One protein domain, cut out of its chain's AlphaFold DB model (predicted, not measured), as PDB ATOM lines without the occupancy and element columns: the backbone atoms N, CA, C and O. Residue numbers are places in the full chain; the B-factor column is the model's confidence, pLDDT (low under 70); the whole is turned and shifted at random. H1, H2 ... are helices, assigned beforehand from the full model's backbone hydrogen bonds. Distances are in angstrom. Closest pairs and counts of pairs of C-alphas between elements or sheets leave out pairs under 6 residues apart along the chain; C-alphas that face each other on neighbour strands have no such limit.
ATOM      1  N   LYS A 253      72.833   1.747 128.596       80.12
ATOM      2  CA  LYS A 253      73.410   2.222 127.332       80.12
ATOM      3  C   LYS A 253      74.798   1.631 127.105       80.12
ATOM      4  O   LYS A 253      75.055   1.109 126.027       80.12
ATOM      5  N   SER A 254      75.667   1.657 128.117       85.38
ATOM      6  CA  SER A 254      77.005   1.065 128.015       85.38
ATOM      7  C   SER A 254      76.946  -0.434 127.722       85.38
ATOM      8  O   SER A 254      77.649  -0.912 126.839       85.38
ATOM      9  N   ARG A 255      76.065  -1.183 128.399       86.94
ATOM     10  CA  ARG A 255      75.893  -2.623 128.148       86.94
ATOM     11  C   ARG A 255      75.354  -2.915 126.746       86.94
ATOM     12  O   ARG A 255      75.768  -3.900 126.144       86.94
ATOM     13  N   PHE A 256      74.445  -2.085 126.232       89.69
ATOM     14  CA  PHE A 256      73.959  -2.197 124.857       89.69
ATOM     15  C   PHE A 256      75.075  -1.969 123.832       89.69
ATOM     16  O   PHE A 256      75.197  -2.755 122.901       89.69
ATOM     17  N   LEU A 257      75.901  -0.934 124.016       90.12
ATOM     18  CA  LEU A 257      77.005  -0.635 123.099       90.12
ATOM     19  C   LEU A 257      78.052  -1.753 123.079       90.12
ATOM     20  O   LEU A 257      78.446  -2.180 122.005       90.12
ATOM     21  N   ILE A 258      78.413  -2.307 124.241       90.75
ATOM     22  CA  ILE A 258      79.333  -3.457 124.323       90.75
ATOM     23  C   ILE A 258      78.780  -4.666 123.557       90.75
ATOM     24  O   ILE A 258      79.512  -5.361 122.858       90.75
ATOM     25  N   GLU A 259      77.482  -4.934 123.698       92.62
ATOM     26  CA  GLU A 259      76.813  -6.022 122.984       92.62
ATOM     27  C   GLU A 259      76.776  -5.782 121.469       92.62
ATOM     28  O   GLU A 259      76.977  -6.716 120.696       92.62
ATOM     29  N   LEU A 260      76.543  -4.534 121.050       92.38
ATOM     30  CA  LEU A 260      76.577  -4.120 119.651       92.38
ATOM     31  C   LEU A 260      77.975  -4.272 119.049       92.38
ATOM     32  O   LEU A 260      78.094  -4.851 117.975       92.38
ATOM     33  N   ASP A 261      79.017  -3.821 119.744       91.94
ATOM     34  CA  ASP A 261      80.403  -3.961 119.290       91.94
ATOM     35  C   ASP A 261      80.779  -5.439 119.140       91.94
ATOM     36  O   ASP A 261      81.310  -5.847 118.109       91.94
ATOM     37  N   ALA A 262      80.418  -6.273 120.122       90.94
ATOM     38  CA  ALA A 262      80.630  -7.718 120.044       90.94
ATOM     39  C   ALA A 262      79.914  -8.348 118.836       90.94
ATOM     40  O   ALA A 262      80.498  -9.180 118.145       90.94
ATOM     41  N   TYR A 263      78.679  -7.922 118.551       90.88
ATOM     42  CA  TYR A 263      77.926  -8.380 117.383       90.88
ATOM     43  C   TYR A 263      78.557  -7.927 116.059       90.88
ATOM     44  O   TYR A 263      78.653  -8.721 115.127       90.88
ATOM     45  N   LEU A 264      79.007  -6.673 115.958       89.44
ATOM     46  CA  LEU A 264      79.641  -6.139 114.747       89.44
ATOM     47  C   LEU A 264      81.006  -6.786 114.461       89.44
ATOM     48  O   LEU A 264      81.391  -6.904 113.298       89.44
ATOM     49  N   CYS A 265      81.713  -7.229 115.502       89.81
ATOM     50  CA  CYS A 265      82.958  -7.988 115.387       89.81
ATOM     51  C   CYS A 265      82.753  -9.490 115.117       89.81
ATOM     52  O   CYS A 265      83.736 -10.211 114.953       89.81
ATOM     53  N   GLU A 266      81.514  -9.984 115.076       89.12
ATOM     54  CA  GLU A 266      81.235 -11.396 114.832       89.12
ATOM     55  C   GLU A 266      81.612 -11.804 113.392       89.12
ATOM     56  O   GLU A 266      81.255 -11.150 112.409       89.12
ATOM     57  N   GLU A 267      82.313 -12.934 113.250       86.06
ATOM     58  CA  GLU A 267      82.712 -13.457 111.935       86.06
ATOM     59  C   GLU A 267      81.528 -14.054 111.159       86.06
ATOM     60  O   GLU A 267      81.466 -13.955 109.932       86.06
ATOM     61  N   SER A 268      80.569 -14.662 111.868       85.50
ATOM     62  CA  SER A 268      79.396 -15.282 111.249       85.50
ATOM     63  C   SER A 268      78.502 -14.236 110.586       85.50
ATOM     64  O   SER A 268      78.093 -13.254 111.200       85.50
ATOM     65  N   ARG A 269      78.147 -14.486 109.324       77.38
ATOM     66  CA  ARG A 269      77.220 -13.659 108.534       77.38
ATOM     67  C   ARG A 269      75.864 -14.326 108.339       77.38
ATOM     68  O   ARG A 269      75.149 -14.027 107.387       77.38
ATOM     69  N   GLU A 270      75.509 -15.243 109.234       82.25
ATOM     70  CA  GLU A 270      74.203 -15.884 109.207       82.25
ATOM     71  C   GLU A 270      73.087 -14.859 109.425       82.25
ATOM     72  O   GLU A 270      73.065 -14.105 110.394       82.25
ATOM     73  N   GLN A 271      72.095 -14.875 108.542       76.94
ATOM     74  CA  GLN A 271      70.961 -13.956 108.594       76.94
ATOM     75  C   GLN A 271      70.164 -14.048 109.906       76.94
ATOM     76  O   GLN A 271      69.629 -13.053 110.393       76.94
ATOM     77  N   ASN A 272      70.108 -15.245 110.498       82.88
ATOM     78  CA  ASN A 272      69.371 -15.519 111.728       82.88
ATOM     79  C   ASN A 272      70.268 -15.503 112.979       82.88
ATOM     80  O   ASN A 272      69.857 -15.991 114.033       82.88
ATOM     81  N   LEU A 273      71.476 -14.933 112.890       86.62
ATOM     82  CA  LEU A 273      72.479 -14.948 113.959       86.62
ATOM     83  C   LEU A 273      71.925 -14.471 115.309       86.62
ATOM     84  O   LEU A 273      72.144 -15.128 116.324       86.62
ATOM     85  N   LEU A 274      71.157 -13.376 115.327       87.44
ATOM     86  CA  LEU A 274      70.553 -12.845 116.558       87.44
ATOM     87  C   LEU A 274      69.517 -13.800 117.174       87.44
ATOM     88  O   LEU A 274      69.363 -13.826 118.392       87.44
ATOM     89  N   PHE A 275      68.847 -14.626 116.364       87.56
ATOM     90  CA  PHE A 275      67.916 -15.646 116.854       87.56
ATOM     91  C   PHE A 275      68.653 -16.859 117.431       87.56
ATOM     92  O   PHE A 275      68.239 -17.401 118.457       87.56
ATOM     93  N   ILE A 276      69.762 -17.260 116.802       88.25
ATOM     94  CA  ILE A 276      70.595 -18.391 117.233       88.25
ATOM     95  C   ILE A 276      71.356 -18.034 118.516       88.25
ATOM     96  O   ILE A 276      71.342 -18.783 119.492       88.25
ATOM     97  N   LYS A 277      71.972 -16.851 118.549       90.69
ATOM     98  CA  LYS A 277      72.809 -16.355 119.649       90.69
ATOM     99  C   LYS A 277      72.053 -15.440 120.619       90.69
ATOM    100  O   LYS A 277      72.656 -14.585 121.264       90.69
ATOM    101  N   LYS A 278      70.746 -15.656 120.803       91.19
ATOM    102  CA  LYS A 278      69.887 -14.842 121.690       91.19
ATOM    103  C   LYS A 278      70.396 -14.704 123.132       91.19
ATOM    104  O   LYS A 278      70.111 -13.719 123.799       91.19
ATOM    105  N   HIS A 279      71.136 -15.701 123.621       91.94
ATOM    106  CA  HIS A 279      71.714 -15.696 124.969       91.94
ATOM    107  C   HIS A 279      72.960 -14.808 125.079       91.94
ATOM    108  O   HIS A 279      73.235 -14.291 126.156       91.94
ATOM    109  N   LEU A 280      73.697 -14.637 123.977       90.56
ATOM    110  CA  LEU A 280      74.877 -13.773 123.896       90.56
ATOM    111  C   LEU A 280      74.479 -12.319 123.620       90.56
ATOM    112  O   LEU A 280      75.111 -11.404 124.139       90.56
ATOM    113  N   TYR A 281      73.395 -12.127 122.865       92.31
ATOM    114  CA  TYR A 281      72.901 -10.817 122.450       92.31
ATOM    115  C   TYR A 281      71.451 -10.567 122.912       92.31
ATOM    116  O   TYR A 281      70.551 -10.448 122.078       92.31
ATOM    117  N   PRO A 282      71.166 -10.517 124.228       90.88
ATOM    118  CA  PRO A 282      69.796 -10.443 124.729       90.88
ATOM    119  C   PRO A 282      69.071  -9.132 124.387       90.88
ATOM    120  O   PRO A 282      67.861  -9.163 124.154       90.88
ATOM    121  N   ARG A 283      69.760  -7.980 124.345       90.50
ATOM    122  CA  ARG A 283      69.122  -6.690 124.015       90.50
ATOM    123  C   ARG A 283      68.952  -6.536 122.508       90.50
ATOM    124  O   ARG A 283      67.893  -6.097 122.065       90.50
ATOM    125  N   LEU A 284      69.941  -6.941 121.712       90.50
ATOM    126  CA  LEU A 284      69.824  -6.953 120.253       90.50
ATOM    127  C   LEU A 284      68.782  -7.969 119.789       90.50
ATOM    128  O   LEU A 284      68.041  -7.685 118.855       90.50
ATOM    129  N   TYR A 285      68.656  -9.108 120.471       92.19
ATOM    130  CA  TYR A 285      67.606 -10.088 120.199       92.19
ATOM    131  C   TYR A 285      66.199  -9.515 120.428       92.19
ATOM    132  O   TYR A 285      65.287  -9.742 119.635       92.19
ATOM    133  N   GLN A 286      66.001  -8.701 121.470       90.56
ATOM    134  CA  GLN A 286      64.722  -8.002 121.657       90.56
ATOM    135  C   GLN A 286      64.419  -7.046 120.496       90.56
ATOM    136  O   GLN A 286      63.281  -6.978 120.031       90.56
ATOM    137  N   LEU A 287      65.435  -6.342 119.987       90.00
ATOM    138  CA  LEU A 287      65.279  -5.512 118.792       90.00
ATOM    139  C   LEU A 287      65.015  -6.363 117.546       90.00
ATOM    140  O   LEU A 287      64.179  -5.984 116.726       90.00
ATOM    141  N   SER A 288      65.657  -7.524 117.409       89.75
ATOM    142  CA  SER A 288      65.450  -8.398 116.255       89.75
ATOM    143  C   SER A 288      64.023  -8.932 116.194       89.75
ATOM    144  O   SER A 288      63.438  -8.943 115.117       89.75
ATOM    145  N   LEU A 289      63.419  -9.283 117.333       90.38
ATOM    146  CA  LEU A 289      62.003  -9.670 117.391       90.38
ATOM    147  C   LEU A 289      61.063  -8.553 116.919       90.38
ATOM    148  O   LEU A 289      60.011  -8.830 116.356       90.38
ATOM    149  N   LYS A 290      61.431  -7.285 117.134       89.06
ATOM    150  CA  LYS A 290      60.616  -6.143 116.707       89.06
ATOM    151  C   LYS A 290      60.815  -5.798 115.234       89.06
ATOM    152  O   LYS A 290      59.845  -5.523 114.538       89.06
ATOM    153  N   TYR A 291      62.064  -5.770 114.771       89.00
ATOM    154  CA  TYR A 291      62.396  -5.233 113.451       89.00
ATOM    155  C   TYR A 291      62.615  -6.308 112.392       89.00
ATOM    156  O   TYR A 291      62.184  -6.107 111.265       89.00
ATOM    157  N   LEU A 292      63.237  -7.447 112.723       90.19
ATOM    158  CA  LEU A 292      63.510  -8.512 111.747       90.19
ATOM    159  C   LEU A 292      62.295  -9.405 111.473       90.19
ATOM    160  O   LEU A 292      62.228 -10.036 110.421       90.19
ATOM    161  N   SER A 293      61.325  -9.440 112.388       89.19
ATOM    162  CA  SER A 293      60.064 -10.170 112.199       89.19
ATOM    163  C   SER A 293      59.083  -9.468 111.253       89.19
ATOM    164  O   SER A 293      58.064 -10.051 110.893       89.19
ATOM    165  N   VAL A 294      59.373  -8.233 110.834       90.81
ATOM    166  CA  VAL A 294      58.585  -7.539 109.811       90.81
ATOM    167  C   VAL A 294      58.810  -8.243 108.469       90.81
ATOM    168  O   VAL A 294      59.959  -8.383 108.051       90.81
ATOM    169  N   PRO A 295      57.764  -8.694 107.757       92.50
ATOM    170  CA  PRO A 295      57.942  -9.258 106.428       92.50
ATOM    171  C   PRO A 295      58.299  -8.152 105.428       92.50
ATOM    172  O   PRO A 295      57.704  -7.076 105.431       92.50
ATOM    173  N   ALA A 296      59.233  -8.428 104.516       93.31
ATOM    174  CA  ALA A 296      59.582  -7.498 103.436       93.31
ATOM    175  C   ALA A 296      58.431  -7.276 102.433       93.31
ATOM    176  O   ALA A 296      58.434  -6.311 101.664       93.31
ATOM    177  N   THR A 297      57.469  -8.200 102.384       92.19
ATOM    178  CA  THR A 297      56.459  -8.285 101.326       92.19
ATOM    179  C   THR A 297      55.070  -8.577 101.888       92.19
ATOM    180  O   THR A 297      54.920  -9.097 102.991       92.19
ATOM    181  N   SER A 298      54.040  -8.283 101.092       89.31
ATOM    182  CA  SER A 298      52.650  -8.687 101.341       89.31
ATOM    183  C   SER A 298      52.355 -10.138 100.936       89.31
ATOM    184  O   SER A 298      51.229 -10.600 101.094       89.31
ATOM    185  N   ALA A 299      53.338 -10.893 100.438       86.00
ATOM    186  CA  ALA A 299      53.107 -12.255  99.965       86.00
ATOM    187  C   ALA A 299      52.533 -13.211 101.036       86.00
ATOM    188  O   ALA A 299      51.672 -14.021 100.683       86.00
ATOM    189  N   PRO A 300      52.911 -13.128 102.333       84.19
ATOM    190  CA  PRO A 300      52.299 -13.972 103.359       84.19
ATOM    191  C   PRO A 300      50.784 -13.769 103.472       84.19
ATOM    192  O   PRO A 300      50.029 -14.740 103.513       84.19
ATOM    193  N   ILE A 301      50.312 -12.517 103.436       85.94
ATOM    194  CA  ILE A 301      48.872 -12.240 103.510       85.94
ATOM    195  C   ILE A 301      48.152 -12.654 102.218       85.94
ATOM    196  O   ILE A 301      47.047 -13.190 102.266       85.94
ATOM    197  N   GLU A 302      48.799 -12.517 101.058       84.94
ATOM    198  CA  GLU A 302      48.263 -13.018  99.786       84.94
ATOM    199  C   GLU A 302      48.095 -14.545  99.795       84.94
ATOM    200  O   GLU A 302      47.102 -15.057  99.274       84.94
ATOM    201  N   ARG A 303      49.002 -15.289 100.446       85.44
ATOM    202  CA  ARG A 303      48.864 -16.743 100.642       85.44
ATOM    203  C   ARG A 303      47.707 -17.096 101.571       85.44
ATOM    204  O   ARG A 303      46.971 -18.035 101.264       85.44
ATOM    205  N   VAL A 304      47.493 -16.331 102.641       85.88
ATOM    206  CA  VAL A 304      46.307 -16.476 103.504       85.88
ATOM    207  C   VAL A 304      45.028 -16.264 102.689       85.88
ATOM    208  O   VAL A 304      44.115 -17.091 102.752       85.88
ATOM    209  N   PHE A 305      44.962 -15.227 101.849       84.81
ATOM    210  CA  PHE A 305      43.806 -14.994 100.974       84.81
ATOM    211  C   PHE A 305      43.630 -16.078  99.912       84.81
ATOM    212  O   PHE A 305      42.503 -16.477  99.626       84.81
ATOM    213  N   LEU A 306      44.720 -16.610  99.359       83.00
ATOM    214  CA  LEU A 306      44.665 -17.724  98.415       83.00
ATOM    215  C   LEU A 306      44.075 -18.975  99.073       83.00
ATOM    216  O   LEU A 306      43.200 -19.622  98.497       83.00
ATOM    217  N   GLN A 307      44.522 -19.292 100.290       81.38
ATOM    218  CA  GLN A 307      43.985 -20.399 101.075       81.38
ATOM    219  C   GLN A 307      42.532 -20.155 101.475       81.38
ATOM    220  O   GLN A 307      41.757 -21.097 101.469       81.38
ATOM    221  N   SER A 308      42.139 -18.917 101.757       81.56
ATOM    222  CA  SER A 308      40.761 -18.554 102.125       81.56
ATOM    223  C   SER A 308      39.835 -18.421 100.917       81.56
ATOM    224  O   SER A 308      38.616 -18.395 101.057       81.56
ATOM    225  N   GLY A 309      40.391 -18.355  99.706       79.69
ATOM    226  CA  GLY A 309      39.640 -18.073  98.489       79.69
ATOM    227  C   GLY A 309      38.588 -19.126  98.146       79.69
ATOM    228  O   GLY A 309      37.674 -18.822  97.387       79.69
ATOM    229  N   PHE A 310      38.678 -20.349  98.682       72.81
ATOM    230  CA  PHE A 310      37.609 -21.343  98.531       72.81
ATOM    231  C   PHE A 310      36.425 -21.095  99.479       72.81
ATOM    232  O   PHE A 310      35.309 -21.452  99.114       72.81
ATOM    233  N   LEU A 311      36.664 -20.490 100.650       74.06
ATOM    234  CA  LEU A 311      35.637 -20.115 101.631       74.06
ATOM    235  C   LEU A 311      34.910 -18.845 101.185       74.06
ATOM    236  O   LEU A 311      33.689 -18.817 101.128       74.06
ATOM    237  N   MET A 312      35.674 -17.837 100.750       71.88
ATOM    238  CA  MET A 312      35.136 -16.519 100.385       71.88
ATOM    239  C   MET A 312      34.476 -16.465  98.997       71.88
ATOM    240  O   MET A 312      33.895 -15.448  98.618       71.88
ATOM    241  N   ARG A 313      34.586 -17.526  98.182       70.44
ATOM    242  CA  ARG A 313      33.923 -17.577  96.871       70.44
ATOM    243  C   ARG A 313      32.455 -17.970  97.047       70.44
ATOM    244  O   ARG A 313      32.184 -19.017  97.636       70.44
ATOM    245  N   PRO A 314      31.508 -17.232  96.443       62.19
ATOM    246  CA  PRO A 314      30.083 -17.513  96.559       62.19
ATOM    247  C   PRO A 314      29.721 -18.703  95.668       62.19
ATOM    248  O   PRO A 314      29.121 -18.533  94.611       62.19
ATOM    249  N   HIS A 315      30.141 -19.920  96.032       58.00
ATOM    250  CA  HIS A 315      29.720 -21.095  95.279       58.00
ATOM    251  C   HIS A 315      28.502 -21.768  95.908       58.00
ATOM    252  O   HIS A 315      27.573 -22.030  95.149       58.00
ATOM    253  N   ARG A 316      28.450 -22.041  97.225       61.97
ATOM    254  CA  ARG A 316      27.292 -22.714  97.877       61.97
ATOM    255  C   ARG A 316      27.153 -22.504  99.401       61.97
ATOM    256  O   ARG A 316      26.308 -23.159 100.001       61.97
ATOM    257  N   ALA A 317      27.945 -21.639 100.037       61.16
ATOM    258  CA  ALA A 317      27.900 -21.418 101.486       61.16
ATOM    259  C   ALA A 317      27.939 -19.917 101.795       61.16
ATOM    260  O   ALA A 317      28.775 -19.202 101.252       61.16
ATOM    261  N   SER A 318      27.016 -19.452 102.637       64.75
ATOM    262  CA  SER A 318      27.043 -18.114 103.228       64.75
ATOM    263  C   SER A 318      27.570 -18.271 104.647       64.75
ATOM    264  O   SER A 318      26.789 -18.437 105.581       64.75
ATOM    265  N   LEU A 319      28.891 -18.326 104.789       73.75
ATOM    266  CA  LEU A 319      29.532 -18.261 106.096       73.75
ATOM    267  C   LEU A 319      29.491 -16.816 106.595       73.75
ATOM    268  O   LEU A 319      29.450 -15.873 105.800       73.75
ATOM    269  N   THR A 320      29.435 -16.635 107.913       81.69
ATOM    270  CA  THR A 320      29.587 -15.295 108.481       81.69
ATOM    271  C   THR A 320      31.053 -14.871 108.390       81.69
ATOM    272  O   THR A 320      31.947 -15.716 108.343       81.69
ATOM    273  N   ALA A 321      31.322 -13.563 108.414       80.44
ATOM    274  CA  ALA A 321      32.696 -13.052 108.396       80.44
ATOM    275  C   ALA A 321      33.555 -13.633 109.540       80.44
ATOM    276  O   ALA A 321      34.736 -13.914 109.349       80.44
ATOM    277  N   ASN A 322      32.949 -13.874 110.709       84.44
ATOM    278  CA  ASN A 322      33.625 -14.476 111.858       84.44
ATOM    279  C   ASN A 322      33.982 -15.947 111.615       84.44
ATOM    280  O   ASN A 322      35.103 -16.361 111.922       84.44
ATOM    281  N   ASP A 323      33.061 -16.724 111.039       83.31
ATOM    282  CA  ASP A 323      33.311 -18.129 110.705       83.31
ATOM    283  C   ASP A 323      34.410 -18.253 109.644       83.31
ATOM    284  O   ASP A 323      35.297 -19.098 109.770       83.31
ATOM    285  N   ASP A 324      34.403 -17.371 108.642       82.56
ATOM    286  CA  ASP A 324      35.448 -17.307 107.620       82.56
ATOM    287  C   ASP A 324      36.818 -17.009 108.235       82.56
ATOM    288  O   ASP A 324      37.781 -17.736 107.978       82.56
ATOM    289  N   CYS A 325      36.918 -15.996 109.102       85.00
ATOM    290  CA  CYS A 325      38.164 -15.671 109.795       85.00
ATOM    291  C   CYS A 325      38.682 -16.843 110.638       85.00
ATOM    292  O   CYS A 325      39.877 -17.154 110.593       85.00
ATOM    293  N   LEU A 326      37.801 -17.515 111.385       86.94
ATOM    294  CA  LEU A 326      38.173 -18.647 112.231       86.94
ATOM    295  C   LEU A 326      38.640 -19.844 111.393       86.94
ATOM    296  O   LEU A 326      39.670 -20.449 111.690       86.94
ATOM    297  N   LEU A 327      37.914 -20.179 110.327       86.88
ATOM    298  CA  LEU A 327      38.263 -21.286 109.438       86.88
ATOM    299  C   LEU A 327      39.571 -21.019 108.695       86.88
ATOM    300  O   LEU A 327      40.401 -21.924 108.584       86.88
ATOM    301  N   THR A 328      39.795 -19.785 108.245       88.19
ATOM    302  CA  THR A 328      41.079 -19.348 107.693       88.19
ATOM    303  C   THR A 328      42.194 -19.504 108.718       88.19
ATOM    304  O   THR A 328      43.219 -20.112 108.412       88.19
ATOM    305  N   PHE A 329      41.992 -19.031 109.950       89.19
ATOM    306  CA  PHE A 329      42.976 -19.168 111.019       89.19
ATOM    307  C   PHE A 329      43.327 -20.639 111.277       89.19
ATOM    308  O   PHE A 329      44.505 -20.998 111.254       89.19
ATOM    309  N   LEU A 330      42.328 -21.509 111.450       89.06
ATOM    310  CA  LEU A 330      42.532 -22.946 111.660       89.06
ATOM    311  C   LEU A 330      43.232 -23.604 110.465       89.06
ATOM    312  O   LEU A 330      44.105 -24.453 110.638       89.06
ATOM    313  N   LYS A 331      42.883 -23.199 109.240       85.94
ATOM    314  CA  LYS A 331      43.492 -23.721 108.014       85.94
ATOM    315  C   LYS A 331      44.971 -23.354 107.912       85.94
ATOM    316  O   LYS A 331      45.778 -24.236 107.612       85.94
ATOM    317  N   CYS A 332      45.317 -22.092 108.160       86.06
ATOM    318  CA  CYS A 332      46.696 -21.601 108.127       86.06
ATOM    319  C   CYS A 332      47.541 -22.182 109.272       86.06
ATOM    320  O   CYS A 332      48.732 -22.419 109.096       86.06
ATOM    321  N   ASN A 333      46.919 -22.475 110.418       86.94
ATOM    322  CA  ASN A 333      47.581 -22.989 111.618       86.94
ATOM    323  C   ASN A 333      47.395 -24.495 111.827       86.94
ATOM    324  O   ASN A 333      47.542 -24.988 112.942       86.94
ATOM    325  N   LYS A 334      47.108 -25.258 110.766       84.81
ATOM    326  CA  LYS A 334      46.888 -26.709 110.872       84.81
ATOM    327  C   LYS A 334      48.056 -27.454 111.538       84.81
ATOM    328  O   LYS A 334      47.838 -28.497 112.129       84.81
ATOM    329  N   PHE A 335      49.279 -26.935 111.445       82.81
ATOM    330  CA  PHE A 335      50.460 -27.520 112.089       82.81
ATOM    331  C   PHE A 335      50.457 -27.413 113.627       82.81
ATOM    332  O   PHE A 335      51.277 -28.062 114.268       82.81
ATOM    333  N   LEU A 336      49.580 -26.587 114.211       75.50
ATOM    334  CA  LEU A 336      49.397 -26.440 115.659       75.50
ATOM    335  C   LEU A 336      48.330 -27.393 116.235       75.50
ATOM    336  O   LEU A 336      48.138 -27.394 117.451       75.50
ATOM    337  N   LEU A 337      47.627 -28.152 115.383       68.50
ATOM    338  CA  LEU A 337      46.544 -29.083 115.734       68.50
ATOM    339  C   LEU A 337      47.004 -30.538 115.605       68.50
ATOM    340  O   LEU A 337      46.640 -31.339 116.490       68.50
TER     341      LEU A 337
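What this domain is: This is residues 253 to 337 of the 337 residues of the protein "Hypothetical protein" of Rotaria socialis (UniProt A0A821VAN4). Two small helical groups sit at the ends of a long, thin model and are joined by a single strand of chain. In the first group H3 packs on both H1 and H2, in the second H4 packs on H5, and the linking residues 293 to 298 stand free between the groups, while residues 313 to 318 stick out as a loop at the far end. The printed part has 85 residues with five named helices, H1 to H5 in order along the chain, and no named strand, and its class is all helix. It is extended, with a radius of gyration of the C-alphas of 20.3 A, and its outline is a rod spanning 62 by 23 by 20 A.

How they stand to each other: Start with H1, residues 253 to 264, and look across to H3, residues 282 to 291. They touch, about perpendicular at 76 degrees, H1 with residues 256 to 260 alone; their closest C-alphas, those of Phe 256 and Arg 283, are 6.7 A apart. Next find H2, residues 273 to 276, which touches H3; here the closest C-alphas are those of Leu 274 and Tyr 285, 5.4 A apart. H1 and H2 are apart. Further along come H4, residues 299 to 308, and H5, residues 321 to 332. They touch at a steep tilt of 67 degrees, opposite ways, with the C-alphas of Ser 308 and Thr 328 closest at 5.6 A. H3 is apart from H4 and from H5. In H1, H3, H4 and H5 every O i to N i+4 pair is within hydrogen-bond range; H2 is too short for such a pair, and its one O i to N i+3 pair is within range.

Where its parts are: Find C-alpha 253 at (73.410, 2.222, 127.332); from there H1 runs 16.3 A to Leu 264. H2 goes from Leu 273 to Ile 276, and H3 from Pro 282 to Tyr 291 over 14.5 A. Look for C-alpha 299 at (53.107, -12.255, 99.965), where H4 begins; it ends 14.0 A away at Ser 308. H5 runs 16.4 A from Ala 321 to C-alpha 332 at (46.696, -21.601, 108.127).

The domain as a whole: The C-alphas farthest apart are those of Ser 254 and Arg 316, at 62.8 A. The link from H4 to H5, residues 309 to 320, is long; the link from H2 to H3 is tight. The printed part has no cut and ends at Leu 337, the chain's last residue. The mean pLDDT of the printed part is 84.6; look for values under 70 at residues 314 to 318 and at residue 337.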